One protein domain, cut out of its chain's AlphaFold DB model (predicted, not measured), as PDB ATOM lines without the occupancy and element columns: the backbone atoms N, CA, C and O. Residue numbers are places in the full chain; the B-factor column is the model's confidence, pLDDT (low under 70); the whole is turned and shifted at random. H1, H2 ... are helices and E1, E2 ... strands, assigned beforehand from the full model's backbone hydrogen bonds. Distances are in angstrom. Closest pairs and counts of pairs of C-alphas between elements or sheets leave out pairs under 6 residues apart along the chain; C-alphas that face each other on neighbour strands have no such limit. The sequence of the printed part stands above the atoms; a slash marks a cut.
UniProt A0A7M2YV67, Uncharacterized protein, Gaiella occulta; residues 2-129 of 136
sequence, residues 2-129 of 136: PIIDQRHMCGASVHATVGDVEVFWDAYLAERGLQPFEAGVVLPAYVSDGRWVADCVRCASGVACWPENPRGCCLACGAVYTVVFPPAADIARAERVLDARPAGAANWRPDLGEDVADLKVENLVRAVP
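AT A GLANCE: This is residues 2 to 129 of the 136 residues of an uncharacterized protein of Gaiella occulta (UniProt A0A7M2YV67). Two small three-stranded sheets, E1 E6 E5 and E2 E3 E4, face each other with crossed strands and make a small sandwich in the middle of an elongated domain. H2 lies at one end, H3 and H4 run side by side at the other, and residues 106 to 111 of their link pass between E2 and H4. The printed part has 128 residues, with four named helices and six named strands in the order H1 H2 E1 E2 E3 E4 E5 E6 H3 H4. The sheet E1 E6 E5 is mixed, E2 E3 E4 is antiparallel, and the class is mixed, helices and strands. The whole is compact, with a radius of gyration of the C-alphas of 15.2 A, and spans 48 by 28 by 23 A.

IN THESE COORDINATES: E1, residues 37 to 44, is 18.7 A long and begins at C-alpha 37, (242.296, 208.475, 126.236); it bends by 73 degrees at residue 40. E6, residues 79 to 84, is 15.7 A long, and E5 is residues 71 to 73. The other sheet has E2, residues 46 to 48, E3, residues 51 to 55, 12.5 A long, and E4, residues 62 to 64. H1 is residues 6 to 9, with C-alpha 6 at (233.334, 201.730, 140.616). H2, residues 18 to 30, is 18.6 A long; H3, residues 88 to 99, 16.2 A; H4, residues 116 to 125, 14.7 A, ending at C-alpha 125, (204.261, 192.511, 140.261).

HOW THE PARTS SIT: E1 and E6 are parallel, with N 43 and O 82 2.8 A apart, within hydrogen-bond range. E5 and E6 form an antiparallel hairpin, with N 81 and O 72 at 2.9 A. E1 runs on into E2 at 84 degrees. E2 E3 E4 is a meander, each strand the antiparallel neighbour of the one before, with N 46 and O 53 at 2.8 A and N 63 and O 54 at 2.8 A. The two sheets form a sandwich, two sheets face to face, their strands at 68 degrees; the closest C-alphas of E4 and E5 are those of Val 63 and Cys 73, 6.0 A apart. H2 only grazes the sheet E1 E6 E5, and H1 only grazes E2 E3 E4. H3 and H4 touch, closest at the C-alphas of Ala 94 and Val 116, 5.6 A, at a shallow tilt of 14 degrees, the same way. Every O i to N i+4 pair is within hydrogen-bond range in H2, H3 and H4; H1 is too short for one.

THE WHOLE: The C-alphas farthest apart, those of Gly 33 and Leu 124, are 48.4 A apart. The printed part has no cut. The link from H3 to H4, residues 100 to 115, is long. The mean pLDDT of the printed part is 92.1; residues 12, 128 and 129 are under 70.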
ATOM      1  N   PRO A   2     223.833 197.162 149.501       81.69
ATOM      2  CA  PRO A   2     224.085 198.430 148.821       81.69
ATOM      3  C   PRO A   2     224.479 198.200 147.360       81.69
ATOM      4  O   PRO A   2     225.153 197.213 147.046       81.69
ATOM      5  N   ILE A   3     224.054 199.115 146.483       89.62
ATOM      6  CA  ILE A   3     224.482 199.116 145.084       89.62
ATOM      7  C   ILE A   3     226.003 199.264 145.054       89.62
ATOM      8  O   ILE A   3     226.584 200.132 145.703       89.62
ATOM      9  N   ILE A   4     226.642 198.375 144.308       92.88
ATOM     10  CA  ILE A   4     228.083 198.341 144.114       92.88
ATOM     11  C   ILE A   4     228.439 199.382 143.050       92.88
ATOM     12  O   ILE A   4     227.795 199.483 142.009       92.88
ATOM     13  N   ASP A   5     229.491 200.146 143.292       93.56
ATOM     14  CA  ASP A   5     229.986 201.153 142.361       93.56
ATOM     15  C   ASP A   5     231.427 200.858 141.931       93.56
ATOM     16  O   ASP A   5     232.052 199.862 142.315       93.56
ATOM     17  N   GLN A   6     231.971 201.764 141.129       93.25
ATOM     18  CA  GLN A   6     233.334 201.730 140.616       93.25
ATOM     19  C   GLN A   6     234.404 201.454 141.685       93.25
ATOM     20  O   GLN A   6     235.365 200.739 141.392       93.25
ATOM     21  N   ARG A   7     234.230 201.927 142.930       92.75
ATOM     22  CA  ARG A   7     235.207 201.713 144.016       92.75
ATOM     23  C   ARG A   7     235.408 200.241 144.343       92.75
ATOM     24  O   ARG A   7     236.475 199.862 144.805       92.75
ATOM     25  N   HIS A   8     234.382 199.434 144.100       90.81
ATOM     26  CA  HIS A   8     234.314 198.020 144.451       90.81
ATOM     27  C   HIS A   8     234.444 197.100 143.228       90.81
ATOM     28  O   HIS A   8     234.552 195.886 143.375       90.81
ATOM     29  N   MET A   9     234.398 197.662 142.016       89.50
ATOM     30  CA  MET A   9     234.467 196.911 140.757       89.50
ATOM     31  C   MET A   9     235.859 196.944 140.116       89.50
ATOM     32  O   MET A   9     236.202 196.058 139.334       89.50
ATOM     33  N   CYS A  10     236.667 197.953 140.438       79.44
ATOM     34  CA  CYS A  10     237.978 198.195 139.842       79.44
ATOM     35  C   CYS A  10     239.114 197.441 140.565       79.44
ATOM     36  O   CYS A  10     240.106 198.043 140.962       79.44
ATOM     37  N   GLY A  11     238.990 196.121 140.740       72.62
ATOM     38  CA  GLY A  11     240.046 195.264 141.301       72.62
ATOM     39  C   GLY A  11     239.708 194.630 142.653       72.62
ATOM     40  O   GLY A  11     238.554 194.580 143.061       72.62
ATOM     41  N   ALA A  12     240.728 194.086 143.327       67.44
ATOM     42  CA  ALA A  12     240.577 193.371 144.605       67.44
ATOM     43  C   ALA A  12     240.548 194.294 145.841       67.44
ATOM     44  O   ALA A  12     240.290 193.826 146.949       67.44
ATOM     45  N   SER A  13     240.820 195.588 145.653       73.69
ATOM     46  CA  SER A  13     240.840 196.602 146.708       73.69
ATOM     47  C   SER A  13     239.652 197.544 146.556       73.69
ATOM     48  O   SER A  13     239.265 197.869 145.436       73.69
ATOM     49  N   VAL A  14     239.109 198.013 147.681       80.19
ATOM     50  CA  VAL A  14     238.137 199.111 147.685       80.19
ATOM     51  C   VAL A  14     238.896 200.426 147.562       80.19
ATOM     52  O   VAL A  14     239.750 200.728 148.398       80.19
ATOM     53  N   HIS A  15     238.583 201.206 146.534       86.81
ATOM     54  CA  HIS A  15     239.180 202.524 146.319       86.81
ATOM     55  C   HIS A  15     238.473 203.580 147.169       86.81
ATOM     56  O   HIS A  15     237.247 203.686 147.141       86.81
ATOM     57  N   ALA A  16     239.228 204.360 147.942       85.62
ATOM     58  CA  ALA A  16     238.646 205.329 148.871       85.62
ATOM     59  C   ALA A  16     238.269 206.648 148.182       85.62
ATOM     60  O   ALA A  16     237.333 207.326 148.610       85.62
ATOM     61  N   THR A  17     238.989 207.015 147.120       93.12
ATOM     62  CA  THR A  17     238.846 208.298 146.430       93.12
ATOM     63  C   THR A  17     238.729 208.137 144.918       93.12
ATOM     64  O   THR A  17     239.088 207.106 144.352       93.12
ATOM     65  N   VAL A  18     238.257 209.193 144.245       93.44
ATOM     66  CA  VAL A  18     238.260 209.268 142.773       93.44
ATOM     67  C   VAL A  18     239.682 209.113 142.230       93.44
ATOM     68  O   VAL A  18     239.893 208.362 141.284       93.44
ATOM     69  N   GLY A  19     240.667 209.748 142.873       94.25
ATOM     70  CA  GLY A  19     242.071 209.643 142.473       94.25
ATOM     71  C   GLY A  19     242.607 208.210 142.523       94.25
ATOM     72  O   GLY A  19     243.290 207.793 141.594       94.25
ATOM     73  N   ASP A  20     242.250 207.432 143.551       93.38
ATOM     74  CA  ASP A  20     242.678 206.027 143.667       93.38
ATOM     75  C   ASP A  20     242.154 205.178 142.502       93.38
ATOM     76  O   ASP A  20     242.875 204.357 141.933       93.38
ATOM     77  N   VAL A  21     240.899 205.416 142.111       94.12
ATOM     78  CA  VAL A  21     240.269 204.733 140.981       94.12
ATOM     79  C   VAL A  21     240.958 205.091 139.660       94.12
ATOM     80  O   VAL A  21     241.209 204.205 138.843       94.12
ATOM     81  N   GLU A  22     241.279 206.365 139.441       94.38
ATOM     82  CA  GLU A  22     241.957 206.812 138.218       94.38
ATOM     83  C   GLU A  22     243.379 206.242 138.115       94.38
ATOM     84  O   GLU A  22     243.756 205.722 137.065       94.38
ATOM     85  N   VAL A  23     244.125 206.221 139.226       94.62
ATOM     86  CA  VAL A  23     245.440 205.559 139.309       94.62
ATOM     87  C   VAL A  23     245.327 204.070 138.982       94.62
ATOM     88  O   VAL A  23     246.184 203.512 138.290       94.62
ATOM     89  N   PHE A  24     244.264 203.407 139.443       94.38
ATOM     90  CA  PHE A  24     244.013 202.021 139.074       94.38
ATOM     91  C   PHE A  24     243.763 201.855 137.569       94.38
ATOM     92  O   PHE A  24     244.262 200.890 136.990       94.38
ATOM     93  N   TRP A  25     243.024 202.761 136.914       95.50
ATOM     94  CA  TRP A  25     242.814 202.683 135.462       95.50
ATOM     95  C   TRP A  25     244.136 202.728 134.703       95.50
ATOM     96  O   TRP A  25     244.347 201.895 133.822       95.50
ATOM     97  N   ASP A  26     245.022 203.657 135.070       96.12
ATOM     98  CA  ASP A  26     246.346 203.797 134.462       96.12
ATOM     99  C   ASP A  26     247.149 202.501 134.591       96.12
ATOM    100  O   ASP A  26     247.642 201.970 133.594       96.12
ATOM    101  N   ALA A  27     247.231 201.953 135.806       95.12
ATOM    102  CA  ALA A  27     247.963 200.719 136.076       95.12
ATOM    103  C   ALA A  27     247.373 199.521 135.313       95.12
ATOM    104  O   ALA A  27     248.097 198.810 134.612       95.12
ATOM    105  N   TYR A  28     246.052 199.333 135.386       94.88
ATOM    106  CA  TYR A  28     245.356 198.218 134.740       94.88
ATOM    107  C   TYR A  28     245.504 198.247 133.213       94.88
ATOM    108  O   TYR A  28     245.690 197.211 132.571       94.88
ATOM    109  N   LEU A  29     245.410 199.432 132.603       96.69
ATOM    110  CA  LEU A  29     245.577 199.592 131.160       96.69
ATOM    111  C   LEU A  29     247.041 199.414 130.741       96.69
ATOM    112  O   LEU A  29     247.293 198.752 129.732       96.69
ATOM    113  N   ALA A  30     247.996 199.929 131.520       97.31
ATOM    114  CA  ALA A  30     249.423 199.794 131.235       97.31
ATOM    115  C   ALA A  30     249.876 198.325 131.203       97.31
ATOM    116  O   ALA A  30     250.582 197.930 130.274       97.31
ATOM    117  N   GLU A  31     249.404 197.487 132.134       96.56
ATOM    118  CA  GLU A  31     249.653 196.032 132.134       96.56
ATOM    119  C   GLU A  31     249.162 195.335 130.852       96.56
ATOM    120  O   GLU A  31     249.646 194.264 130.485       96.56
ATOM    121  N   ARG A  32     248.222 195.959 130.138       96.00
ATOM    122  CA  ARG A  32     247.618 195.461 128.896       96.00
ATOM    123  C   ARG A  32     248.170 196.150 127.645       96.00
ATOM    124  O   ARG A  32     247.639 195.935 126.556       96.00
ATOM    125  N   GLY A  33     249.203 196.986 127.780       97.81
ATOM    126  CA  GLY A  33     249.767 197.765 126.673       97.81
ATOM    127  C   GLY A  33     248.822 198.844 126.135       97.81
ATOM    128  O   GLY A  33     248.946 199.254 124.983       97.81
ATOM    129  N   LEU A  34     247.859 199.282 126.949       97.50
ATOM    130  CA  LEU A  34     246.907 200.341 126.635       97.50
ATOM    131  C   LEU A  34     247.214 201.591 127.464       97.50
ATOM    132  O   LEU A  34     247.913 201.536 128.473       97.50
ATOM    133  N   GLN A  35     246.665 202.722 127.033       97.31
ATOM    134  CA  GLN A  35     246.679 203.986 127.766       97.31
ATOM    135  C   GLN A  35     245.268 204.576 127.739       97.31
ATOM    136  O   GLN A  35     244.571 204.404 126.729       97.31
ATOM    137  N   PRO A  36     244.827 205.246 128.815       97.56
ATOM    138  CA  PRO A  36     243.555 205.933 128.785       97.56
ATOM    139  C   PRO A  36     243.590 207.091 127.787       97.56
ATOM    140  O   PRO A  36     244.608 207.761 127.613       97.56
ATOM    141  N   PHE A  37     242.465 207.334 127.127       98.00
ATOM    142  CA  PHE A  37     242.296 208.475 126.236       98.00
ATOM    143  C   PHE A  37     240.877 209.028 126.350       98.00
ATOM    144  O   PHE A  37     239.910 208.278 126.491       98.00
ATOM    145  N   GLU A  38     240.743 210.347 126.257       98.12
ATOM    146  CA  GLU A  38     239.444 211.016 126.313       98.12
ATOM    147  C   GLU A  38     238.628 210.727 125.050       98.12
ATOM    148  O   GLU A  38     239.063 211.003 123.930       98.12
ATOM    149  N   ALA A  39     237.425 210.180 125.223       97.25
ATOM    150  CA  ALA A  39     236.524 209.884 124.114       97.25
ATOM    151  C   ALA A  39     235.711 211.108 123.662       97.25
ATOM    152  O   ALA A  39     235.198 211.111 122.546       97.25
ATOM    153  N   GLY A  40     235.560 212.127 124.519       96.12
ATOM    154  CA  GLY A  40     234.725 213.302 124.236       96.12
ATOM    155  C   GLY A  40     233.227 212.987 124.131       96.12
ATOM    156  O   GLY A  40     232.489 213.712 123.469       96.12
ATOM    157  N   VAL A  41     232.781 211.890 124.753       97.06
ATOM    158  CA  VAL A  41     231.395 211.401 124.723       97.06
ATOM    159  C   VAL A  41     230.859 211.284 126.149       97.06
ATOM    160  O   VAL A  41     231.591 210.908 127.069       97.06
ATOM    161  N   VAL A  42     229.574 211.599 126.313       98.25
ATOM    162  CA  VAL A  42     228.835 211.459 127.571       98.25
ATOM    163  C   VAL A  42     228.095 210.123 127.583       98.25
ATOM    164  O   VAL A  42     227.396 209.808 126.621       98.25
ATOM    165  N   LEU A  43     228.223 209.358 128.667       98.19
ATOM    166  CA  LEU A  43     227.500 208.107 128.880       98.19
ATOM    167  C   LEU A  43     226.470 208.254 130.009       98.19
ATOM    168  O   LEU A  43     226.831 208.715 131.097       98.19
ATOM    169  N   PRO A  44     225.208 207.852 129.793       98.06
ATOM    170  CA  PRO A  44     224.240 207.743 130.873       98.06
ATOM    171  C   PRO A  44     224.522 206.487 131.705       98.06
ATOM    172  O   PRO A  44     224.652 205.389 131.160       98.06
ATOM    173  N   ALA A  45     224.633 206.646 133.023       98.00
ATOM    174  CA  ALA A  45     224.773 205.522 133.940       98.00
ATOM    175  C   ALA A  45     223.418 204.883 134.264       98.00
ATOM    176  O   ALA A  45     222.388 205.557 134.334       98.00
ATOM    177  N   TYR A  46     223.445 203.585 134.536       97.88
ATOM    178  CA  TYR A  46     222.305 202.785 134.961       97.88
ATOM    179  C   TYR A  46     222.740 201.730 135.984       97.88
ATOM    180  O   TYR A  46     223.935 201.535 136.227       97.88
ATOM    181  N   VAL A  47     221.773 201.056 136.609       96.81
ATOM    182  CA  VAL A  47     222.044 199.971 137.558       96.81
ATOM    183  C   VAL A  47     221.746 198.631 136.896       96.81
ATOM    184  O   VAL A  47     220.625 198.392 136.445       96.81
ATOM    185  N   SER A  48     222.736 197.741 136.880       95.81
ATOM    186  CA  SER A  48     222.604 196.366 136.392       95.81
ATOM    187  C   SER A  48     223.157 195.384 137.409       95.81
ATOM    188  O   SER A  48     224.302 195.517 137.840       95.81
ATOM    189  N   ASP A  49     222.371 194.380 137.783       93.56
ATOM    190  CA  ASP A  49     222.740 193.369 138.781       93.56
ATOM    191  C   ASP A  49     223.333 193.979 140.066       93.56
ATOM    192  O   ASP A  49     224.347 193.509 140.598       93.56
ATOM    193  N   GLY A  50     222.728 195.074 140.535       94.12
ATOM    194  CA  GLY A  50     223.159 195.808 141.720       94.12
ATOM    195  C   GLY A  50     224.474 196.561 141.539       94.12
ATOM    196  O   GLY A  50     225.168 196.780 142.528       94.12
ATOM    197  N   ARG A  51     224.846 196.928 140.305       95.38
ATOM    198  CA  ARG A  51     226.067 197.681 139.990       95.38
ATOM    199  C   ARG A  51     225.775 198.929 139.175       95.38
ATOM    200  O   ARG A  51     225.065 198.838 138.178       95.38
ATOM    201  N   TRP A  52     226.387 200.052 139.537       96.94
ATOM    202  CA  TRP A  52     226.420 201.241 138.687       96.94
ATOM    203  C   TRP A  52     227.350 201.020 137.493       96.94
ATOM    204  O   TRP A  52     228.560 200.832 137.652       96.94
ATOM    205  N   VAL A  53     226.782 201.064 136.291       97.75
ATOM    206  CA  VAL A  53     227.493 200.834 135.034       97.75
ATOM    207  C   VAL A  53     227.026 201.784 133.932       97.75
ATOM    208  O   VAL A  53     225.979 202.417 134.034       97.75
ATOM    209  N   ALA A  54     227.806 201.863 132.862       98.19
ATOM    210  CA  ALA A  54     227.419 202.440 131.583       98.19
ATOM    211  C   ALA A  54     227.988 201.594 130.434       98.19
ATOM    212  O   ALA A  54     228.903 200.791 130.640       98.19
ATOM    213  N   ASP A  55     227.496 201.799 129.214       98.12
ATOM    214  CA  ASP A  55     227.932 201.026 128.049       98.12
ATOM    215  C   ASP A  55     228.983 201.777 127.228       98.12
ATOM    216  O   ASP A  55     228.756 202.879 126.724       98.12
ATOM    217  N   CYS A  56     230.155 201.168 127.041       98.12
ATOM    218  CA  CYS A  56     231.192 201.721 126.179       98.12
ATOM    219  C   CYS A  56     230.740 201.689 124.712       98.12
ATOM    220  O   CYS A  56     230.735 200.635 124.076       98.12
ATOM    221  N   VAL A  57     230.482 202.857 124.125       97.25
ATOM    222  CA  VAL A  57     230.038 202.976 122.723       97.25
ATOM    223  C   VAL A  57     231.083 202.535 121.686       97.25
ATOM    224  O   VAL A  57     230.751 202.357 120.519       97.25
ATOM    225  N   ARG A  58     232.352 202.349 122.084       96.94
ATOM    226  CA  ARG A  58     233.430 201.909 121.177       96.94
ATOM    227  C   ARG A  58     233.584 200.396 121.066       96.94
ATOM    228  O   ARG A  58     233.927 199.907 119.996       96.94
ATOM    229  N   CYS A  59     233.418 199.670 122.170       97.06
ATOM    230  CA  CYS A  59     233.697 198.230 122.225       97.06
ATOM    231  C   CYS A  59     232.609 197.412 122.929       97.06
ATOM    232  O   CYS A  59     232.832 196.238 123.216       97.06
ATOM    233  N   ALA A  60     231.463 198.029 123.236       95.69
ATOM    234  CA  ALA A  60     230.300 197.419 123.883       95.69
ATOM    235  C   ALA A  60     230.580 196.752 125.245       95.69
ATOM    236  O   ALA A  60     229.779 195.964 125.734       95.69
ATOM    237  N   SER A  61     231.726 197.043 125.866       96.44
ATOM    238  CA  SER A  61     232.044 196.568 127.215       96.44
ATOM    239  C   SER A  61     231.415 197.473 128.272       96.44
ATOM    240  O   SER A  61     231.243 198.669 128.038       96.44
ATOM    241  N   GLY A  62     231.147 196.925 129.456       96.31
ATOM    242  CA  GLY A  62     230.698 197.719 130.596       96.31
ATOM    243  C   GLY A  62     231.783 198.673 131.104       96.31
ATOM    244  O   GLY A  62     232.974 198.346 131.122       96.31
ATOM    245  N   VAL A  63     231.356 199.854 131.530       97.81
ATOM    246  CA  VAL A  63     232.147 200.862 132.237       97.81
ATOM    247  C   VAL A  63     231.612 200.917 133.659       97.81
ATOM    248  O   VAL A  63     230.432 201.176 133.851       97.81
ATOM    249  N   ALA A  64     232.455 200.648 134.654       97.12
ATOM    250  CA  ALA A  64     232.054 200.791 136.049       97.12
ATOM    251  C   ALA A  64     231.880 202.279 136.386       97.12
ATOM    252  O   ALA A  64     232.717 203.094 135.990       97.12
ATOM    253  N   CYS A  65     230.827 202.624 137.122       96.94
ATOM    254  CA  CYS A  65     230.424 204.003 137.394       96.94
ATOM    255  C   CYS A  65     230.253 204.245 138.898       96.94
ATOM    256  O   CYS A  65     230.011 203.317 139.667       96.94
ATOM    257  N   TRP A  66     230.411 205.493 139.328       94.94
ATOM    258  CA  TRP A  66     230.259 205.918 140.719       94.94
ATOM    259  C   TRP A  66     229.690 207.345 140.732       94.94
ATOM    260  O   TRP A  66     230.325 208.197 140.122       94.94
ATOM    261  N   PRO A  67     228.523 207.629 141.350       94.75
ATOM    262  CA  PRO A  67     227.890 208.955 141.280       94.75
ATOM    263  C   PRO A  67     228.787 210.145 141.658       94.75
ATOM    264  O   PRO A  67     228.632 211.235 141.110       94.75
ATOM    265  N   GLU A  68     229.751 209.946 142.556       93.25
ATOM    266  CA  GLU A  68     230.726 210.959 142.966       93.25
ATOM    267  C   GLU A  68     231.937 211.072 142.020       93.25
ATOM    268  O   GLU A  68     232.691 212.044 142.111       93.25
ATOM    269  N   ASN A  69     232.114 210.127 141.093       94.94
ATOM    270  CA  ASN A  69     233.078 210.217 140.000       94.94
ATOM    271  C   ASN A  69     232.366 210.528 138.666       94.94
ATOM    272  O   ASN A  69     231.781 209.633 138.051       94.94
ATOM    273  N   PRO A  70     232.470 211.759 138.133       94.56
ATOM    274  CA  PRO A  70     231.868 212.113 136.848       94.56
ATOM    275  C   PRO A  70     232.604 211.495 135.644       94.56
ATOM    276  O   PRO A  70     232.278 211.815 134.499       94.56
ATOM    277  N   ARG A  71     233.618 210.649 135.870       97.25
ATOM    278  CA  ARG A  71     234.402 209.975 134.832       97.25
ATOM    279  C   ARG A  71     234.261 208.458 134.925       97.25
ATOM    280  O   ARG A  71     234.188 207.864 136.000       97.25
ATOM    281  N   GLY A  72     234.270 207.814 133.765       97.12
ATOM    282  CA  GLY A  72     234.266 206.359 133.645       97.12
ATOM    283  C   GLY A  72     235.271 205.906 132.602       97.12
ATOM    284  O   GLY A  72     235.275 206.422 131.485       97.12
ATOM    285  N   CYS A  73     236.108 204.931 132.950       97.94
ATOM    286  CA  CYS A  73     237.082 204.355 132.031       97.94
ATOM    287  C   CYS A  73     236.674 202.949 131.594       97.94
ATOM    288  O   CYS A  73     236.418 202.059 132.409       97.94
ATOM    289  N   CYS A  74     236.649 202.727 130.283       98.00
ATOM    290  CA  CYS A  74     236.499 201.400 129.722       98.00
ATOM    291  C   CYS A  74     237.829 200.646 129.796       98.00
ATOM    292  O   CYS A  74     238.692 200.792 128.929       98.00
ATOM    293  N   LEU A  75     237.955 199.752 130.774       96.56
ATOM    294  CA  LEU A  75     239.158 198.940 130.989       96.56
ATOM    295  C   LEU A  75     239.462 197.935 129.858       96.56
ATOM    296  O   LEU A  75     240.536 197.336 129.827       96.56
ATOM    297  N   ALA A  76     238.535 197.743 128.914       96.94
ATOM    298  CA  ALA A  76     238.748 196.897 127.741       96.94
ATOM    299  C   ALA A  76     239.495 197.619 126.606       96.94
ATOM    300  O   ALA A  76     240.295 196.985 125.919       96.94
ATOM    301  N   CYS A  77     239.236 198.915 126.397       97.75
ATOM    302  CA  CYS A  77     239.775 199.660 125.252       97.75
ATOM    303  C   CYS A  77     240.510 200.959 125.602       97.75
ATOM    304  O   CYS A  77     241.120 201.536 124.707       97.75
ATOM    305  N   GLY A  78     240.451 201.422 126.853       97.94
ATOM    306  CA  GLY A  78     241.098 202.648 127.337       97.94
ATOM    307  C   GLY A  78     240.286 203.936 127.166       97.94
ATOM    308  O   GLY A  78     240.759 205.002 127.530       97.94
ATOM    309  N   ALA A  79     239.071 203.885 126.619       98.50
ATOM    310  CA  ALA A  79     238.262 205.094 126.457       98.50
ATOM    311  C   ALA A  79     237.791 205.645 127.813       98.50
ATOM    312  O   ALA A  79     237.166 204.912 128.582       98.50
ATOM    313  N   VAL A  80     238.037 206.929 128.064       98.44
ATOM    314  CA  VAL A  80     237.532 207.681 129.217       98.44
ATOM    315  C   VAL A  80     236.368 208.561 128.773       98.44
ATOM    316  O   VAL A  80     236.437 209.249 127.752       98.44
ATOM    317  N   TYR A  81     235.283 208.503 129.534       98.56
ATOM    318  CA  TYR A  81     234.019 209.170 129.249       98.56
ATOM    319  C   TYR A  81     233.617 210.088 130.394       98.56
ATOM    320  O   TYR A  81     233.940 209.822 131.554       98.56
ATOM    321  N   THR A  82     232.824 211.110 130.078       98.44
ATOM    322  CA  THR A  82     232.001 211.784 131.085       98.44
ATOM    323  C   THR A  82     230.784 210.915 131.369       98.44
ATOM    324  O   THR A  82     230.114 210.470 130.440       98.44
ATOM    325  N   VAL A  83     230.481 210.677 132.638       98.19
ATOM    326  CA  VAL A  83     229.326 209.886 133.062       98.19
ATOM    327  C   VAL A  83     228.304 210.814 133.700       98.19
ATOM    328  O   VAL A  83     228.648 211.638 134.547       98.19
ATOM    329  N   VAL A  84     227.045 210.686 133.288       97.94
ATOM    330  CA  VAL A  84     225.924 211.405 133.898       97.94
ATOM    331  C   VAL A  84     225.033 210.442 134.658       97.94
ATOM    332  O   VAL A  84     224.764 209.327 134.209       97.94
ATOM    333  N   PHE A  85     224.564 210.904 135.809       97.38
ATOM    334  CA  PHE A  85     223.682 210.158 136.693       97.38
ATOM    335  C   PHE A  85     222.349 210.896 136.846       97.38
ATOM    336  O   PHE A  85     222.292 212.114 136.637       97.38
ATOM    337  N   PRO A  86     221.281 210.189 137.249       96.19
ATOM    338  CA  PRO A  86     220.054 210.829 137.708       96.19
ATOM    339  C   PRO A  86     220.310 211.789 138.884       96.19
ATOM    340  O   PRO A  86     221.346 211.704 139.548       96.19
ATOM    341  N   PRO A  87     219.362 212.687 139.203       95.31
ATOM    342  CA  PRO A  87     219.463 213.535 140.385       95.31
ATOM    343  C   PRO A  87     219.692 212.716 141.663       95.31
ATOM    344  O   PRO A  87     219.074 211.672 141.859       95.31
ATOM    345  N   ALA A  88     220.517 213.226 142.584       93.81
ATOM    346  CA  ALA A  88     220.861 212.524 143.829       93.81
ATOM    347  C   ALA A  88     219.629 212.097 144.657       93.81
ATOM    348  O   ALA A  88     219.628 211.041 145.288       93.81
ATOM    349  N   ALA A  89     218.556 212.895 144.622       94.69
ATOM    350  CA  ALA A  89     217.293 212.554 145.274       94.69
ATOM    351  C   ALA A  89     216.640 211.292 144.684       94.69
ATOM    352  O   ALA A  89     216.060 210.505 145.434       94.69
ATOM    353  N   ASP A  90     216.741 211.090 143.371       94.62
ATOM    354  CA  ASP A  90     216.181 209.926 142.689       94.62
ATOM    355  C   ASP A  90     217.069 208.700 142.871       94.62
ATOM    356  O   ASP A  90     216.537 207.633 143.165       94.62
ATOM    357  N   ILE A  91     218.397 208.864 142.844       94.75
ATOM    358  CA  ILE A  91     219.351 207.803 143.211       94.75
ATOM    359  C   ILE A  91     219.024 207.254 144.601       94.75
ATOM    360  O   ILE A  91     218.758 206.065 144.745       94.75
ATOM    361  N   ALA A  92     218.935 208.125 145.612       93.00
ATOM    362  CA  ALA A  92     218.652 207.700 146.982       93.00
ATOM    363  C   ALA A  92     217.290 206.995 147.113       93.00
ATOM    364  O   ALA A  92     217.106 206.123 147.963       93.00
ATOM    365  N   ARG A  93     216.295 207.389 146.309       93.62
ATOM    366  CA  ARG A  93     214.982 206.730 146.287       93.62
ATOM    367  C   ARG A  93     215.042 205.370 145.592       93.62
ATOM    368  O   ARG A  93     214.454 204.432 146.121       93.62
ATOM    369  N   ALA A  94     215.726 205.266 144.456       92.88
ATOM    370  CA  ALA A  94     215.913 204.017 143.729       92.88
ATOM    371  C   ALA A  94     216.696 203.006 144.574       92.88
ATOM    372  O   ALA A  94     216.255 201.873 144.720       92.88
ATOM    373  N   GLU A  95     217.784 203.430 145.221       92.12
ATOM    374  CA  GLU A  95     218.595 202.590 146.106       92.12
ATOM    375  C   GLU A  95     217.764 201.931 147.207       92.12
ATOM    376  O   GLU A  95     217.876 200.725 147.397       92.12
ATOM    377  N   ARG A  96     216.859 202.671 147.862       90.44
ATOM    378  CA  ARG A  96     215.939 202.083 148.856       90.44
ATOM    379  C   ARG A  96     215.028 201.012 148.261       90.44
ATOM    380  O   ARG A  96     214.809 199.973 148.869       90.44
ATOM    381  N   VAL A  97     214.498 201.245 147.060       89.56
ATOM    382  CA  VAL A  97     213.615 200.279 146.381       89.56
ATOM    383  C   VAL A  97     214.389 199.029 145.940       89.56
ATOM    384  O   VAL A  97     213.847 197.921 145.974       89.56
ATOM    385  N   LEU A  98     215.646 199.205 145.533       90.12
ATOM    386  CA  LEU A  98     216.527 198.144 145.055       90.12
ATOM    387  C   LEU A  98     217.172 197.346 146.195       90.12
ATOM    388  O   LEU A  98     217.450 196.166 145.999       90.12
ATOM    389  N   ASP A  99     217.361 197.929 147.382       87.00
ATOM    390  CA  ASP A  99     217.968 197.253 148.541       87.00
ATOM    391  C   ASP A  99     217.152 196.032 149.009       87.00
ATOM    392  O   ASP A  99     217.718 195.044 149.483       87.00
ATOM    393  N   ALA A 100     215.835 196.066 148.777       82.44
ATOM    394  CA  ALA A 100     214.905 194.963 149.024       82.44
ATOM    395  C   ALA A 100     215.047 193.791 148.028       82.44
ATOM    396  O   ALA A 100     214.432 192.737 148.217       82.44
ATOM    397  N   ARG A 101     215.830 193.950 146.953       83.69
ATOM    398  CA  ARG A 101     216.005 192.941 145.903       83.69
ATOM    399  C   ARG A 101     217.319 192.168 146.090       83.69
ATOM    400  O   ARG A 101     218.331 192.733 146.508       83.69
ATOM    401  N   PRO A 102     217.368 190.875 145.718       85.00
ATOM    402  CA  PRO A 102     218.638 190.196 145.483       85.00
ATOM    403  C   PRO A 102     219.458 190.934 144.415       85.00
ATOM    404  O   PRO A 102     218.887 191.472 143.470       85.00
ATOM    405  N   ALA A 103     220.789 190.894 144.518       78.81
ATOM    406  CA  ALA A 103     221.695 191.630 143.628       78.81
ATOM    407  C   ALA A 103     221.377 191.442 142.131       78.81
ATOM    408  O   ALA A 103     221.200 192.417 141.417       78.81
ATOM    409  N   GLY A 104     221.201 190.196 141.671       84.38
ATOM    410  CA  GLY A 104     220.878 189.883 140.266       84.38
ATOM    411  C   GLY A 104     219.467 190.281 139.806       84.38
ATOM    412  O   GLY A 104     219.074 190.001 138.681       84.38
ATOM    413  N   ALA A 105     218.666 190.888 140.682       86.94
ATOM    414  CA  ALA A 105     217.365 191.469 140.356       86.94
ATOM    415  C   ALA A 105     217.330 192.991 140.598       86.94
ATOM    416  O   ALA A 105     216.311 193.636 140.339       86.94
ATOM    417  N   ALA A 106     218.426 193.574 141.089       91.69
ATOM    418  CA  ALA A 106     218.556 194.998 141.351       91.69
ATOM    419  C   ALA A 106     218.969 195.733 140.066       91.69
ATOM    420  O   ALA A 106     220.126 196.110 139.896       91.69
ATOM    421  N   ASN A 107     218.017 195.885 139.146       93.88
ATOM    422  CA  ASN A 107     218.186 196.602 137.886       93.88
ATOM    423  C   ASN A 107     217.360 197.891 137.901       93.88
ATOM    424  O   ASN A 107     216.254 197.892 138.434       93.88
ATOM    425  N   TRP A 108     217.898 198.956 137.311       95.81
ATOM    426  CA  TRP A 108     217.206 200.225 137.082       95.81
ATOM    427  C   TRP A 108     217.806 200.912 135.853       95.81
ATOM    428  O   TRP A 108     219.026 201.066 135.769       95.81
ATOM    429  N   ARG A 109     216.956 201.308 134.900       96.56
ATOM    430  CA  ARG A 109     217.302 201.838 133.572       96.56
ATOM    431  C   ARG A 109     216.869 203.297 133.378       96.56
ATOM    432  O   ARG A 109     216.085 203.598 132.471       96.56
ATOM    433  N   PRO A 110     217.392 204.245 134.178       95.00
ATOM    434  CA  PRO A 110     217.089 205.664 133.994       95.00
ATOM    435  C   PRO A 110     217.630 206.208 132.663       95.00
ATOM    436  O   PRO A 110     217.108 207.187 132.134       95.00
ATOM    437  N   ASP A 111     218.631 205.544 132.081       94.31
ATOM    438  CA  ASP A 111     219.132 205.793 130.729       94.31
ATOM    439  C   ASP A 111     218.070 205.563 129.638       94.31
ATOM    440  O   ASP A 111     218.145 206.163 128.567       94.31
ATOM    441  N   LEU A 112     217.062 204.731 129.922       94.94
ATOM    442  CA  LEU A 112     215.919 204.457 129.049       94.94
ATOM    443  C   LEU A 112     214.638 205.184 129.487       94.94
ATOM    444  O   LEU A 112     213.570 204.930 128.930       94.94
ATOM    445  N   GLY A 113     214.737 206.091 130.461       92.31
ATOM    446  CA  GLY A 113     213.603 206.848 130.987       92.31
ATOM    447  C   GLY A 113     212.805 206.141 132.084       92.31
ATOM    448  O   GLY A 113     211.737 206.637 132.425       92.31
ATOM    449  N   GLU A 114     213.302 205.027 132.637       93.50
ATOM    450  CA  GLU A 114     212.682 204.384 133.802       93.50
ATOM    451  C   GLU A 114     212.818 205.273 135.043       93.50
ATOM    452  O   GLU A 114     213.925 205.682 135.420       93.50
ATOM    453  N   ASP A 115     211.705 205.540 135.718       92.50
ATOM    454  CA  ASP A 115     211.692 206.302 136.958       92.50
ATOM    455  C   ASP A 115     211.567 205.404 138.206       92.50
ATOM    456  O   ASP A 115     211.527 204.174 138.162       92.50
ATOM    457  N   VAL A 116     211.551 206.022 139.386       90.56
ATOM    458  CA  VAL A 116     211.433 205.282 140.653       90.56
ATOM    459  C   VAL A 116     210.036 204.667 140.839       90.56
ATOM    460  O   VAL A 116     209.882 203.691 141.579       90.56
ATOM    461  N   ALA A 117     208.994 205.246 140.243       89.56
ATOM    462  CA  ALA A 117     207.647 204.695 140.313       89.56
ATOM    463  C   ALA A 117     207.562 203.379 139.530       89.56
ATOM    464  O   ALA A 117     206.970 202.428 140.047       89.56
ATOM    465  N   ASP A 118     208.234 203.284 138.383       89.81
ATOM    466  CA  ASP A 118     208.349 202.047 137.603       89.81
ATOM    467  C   ASP A 118     208.955 200.906 138.440       89.81
ATOM    468  O   ASP A 118     208.362 199.828 138.542       89.81
ATOM    469  N   LEU A 119     210.047 201.168 139.173       87.50
ATOM    470  CA  LEU A 119     210.663 200.183 140.077       87.50
ATOM    471  C   LEU A 119     209.701 199.679 141.166       87.50
ATOM    472  O   LEU A 119     209.726 198.503 141.553       87.50
ATOM    473  N   LYS A 120     208.855 200.566 141.699       85.94
ATOM    474  CA  LYS A 120     207.857 200.206 142.721       85.94
ATOM    475  C   LYS A 120     206.747 199.344 142.133       85.94
ATOM    476  O   LYS A 120     206.331 198.379 142.774       85.94
ATOM    477  N   VAL A 121     206.288 199.671 140.924       85.25
ATOM    478  CA  VAL A 121     205.312 198.860 140.183       85.25
ATOM    479  C   VAL A 121     205.890 197.477 139.893       85.25
ATOM    480  O   VAL A 121     205.222 196.471 140.133       85.25
ATOM    481  N   GLU A 122     207.150 197.397 139.471       83.12
ATOM    482  CA  GLU A 122     207.824 196.123 139.237       83.12
ATOM    483  C   GLU A 122     207.906 195.271 140.519       83.12
ATOM    484  O   GLU A 122     207.613 194.073 140.482       83.12
ATOM    485  N   ASN A 123     208.233 195.873 141.669       81.31
ATOM    486  CA  ASN A 123     208.259 195.165 142.954       81.31
ATOM    487  C   ASN A 123     206.890 194.581 143.331       81.31
ATOM    488  O   ASN A 123     206.828 193.440 143.794       81.31
ATOM    489  N   LEU A 124     205.806 195.331 143.093       80.00
ATOM    490  CA  LEU A 124     204.434 194.861 143.318       80.00
ATOM    491  C   LEU A 124     204.112 193.630 142.463       80.00
ATOM    492  O   LEU A 124     203.566 192.655 142.975       80.00
ATOM    493  N   VAL A 125     204.484 193.644 141.180       78.19
ATOM    494  CA  VAL A 125     204.261 192.511 140.261       78.19
ATOM    495  C   VAL A 125     205.086 191.289 140.666       78.19
ATOM    496  O   VAL A 125     204.606 190.160 140.581       78.19
ATOM    497  N   ARG A 126     206.321 191.495 141.133       72.50
ATOM    498  CA  ARG A 126     207.242 190.418 141.531       72.50
ATOM    499  C   ARG A 126     206.990 189.865 142.938       72.50
ATOM    500  O   ARG A 126     207.729 188.980 143.362       72.50
ATOM    501  N   ALA A 127     205.983 190.371 143.655       73.44
ATOM    502  CA  ALA A 127     205.709 190.048 145.059       73.44
ATOM    503  C   ALA A 127     206.937 190.220 145.977       73.44
ATOM    504  O   ALA A 127     207.083 189.522 146.982       73.44
ATOM    505  N   VAL A 128     207.833 191.152 145.631       64.56
ATOM    506  CA  VAL A 128     208.934 191.551 146.511       64.56
ATOM    507  C   VAL A 128     208.303 192.325 147.670       64.56
ATOM    508  O   VAL A 128     207.538 193.257 147.400       64.56
ATOM    509  N   PRO A 129     208.569 191.972 148.942       57.81
ATOM    510  CA  PRO A 129     208.031 192.720 150.069       57.81
ATOM    511  C   PRO A 129     208.438 194.193 149.945       57.81
ATOM    512  O   PRO A 129     209.625 194.514 149.958       57.81
TER     513      PRO A 129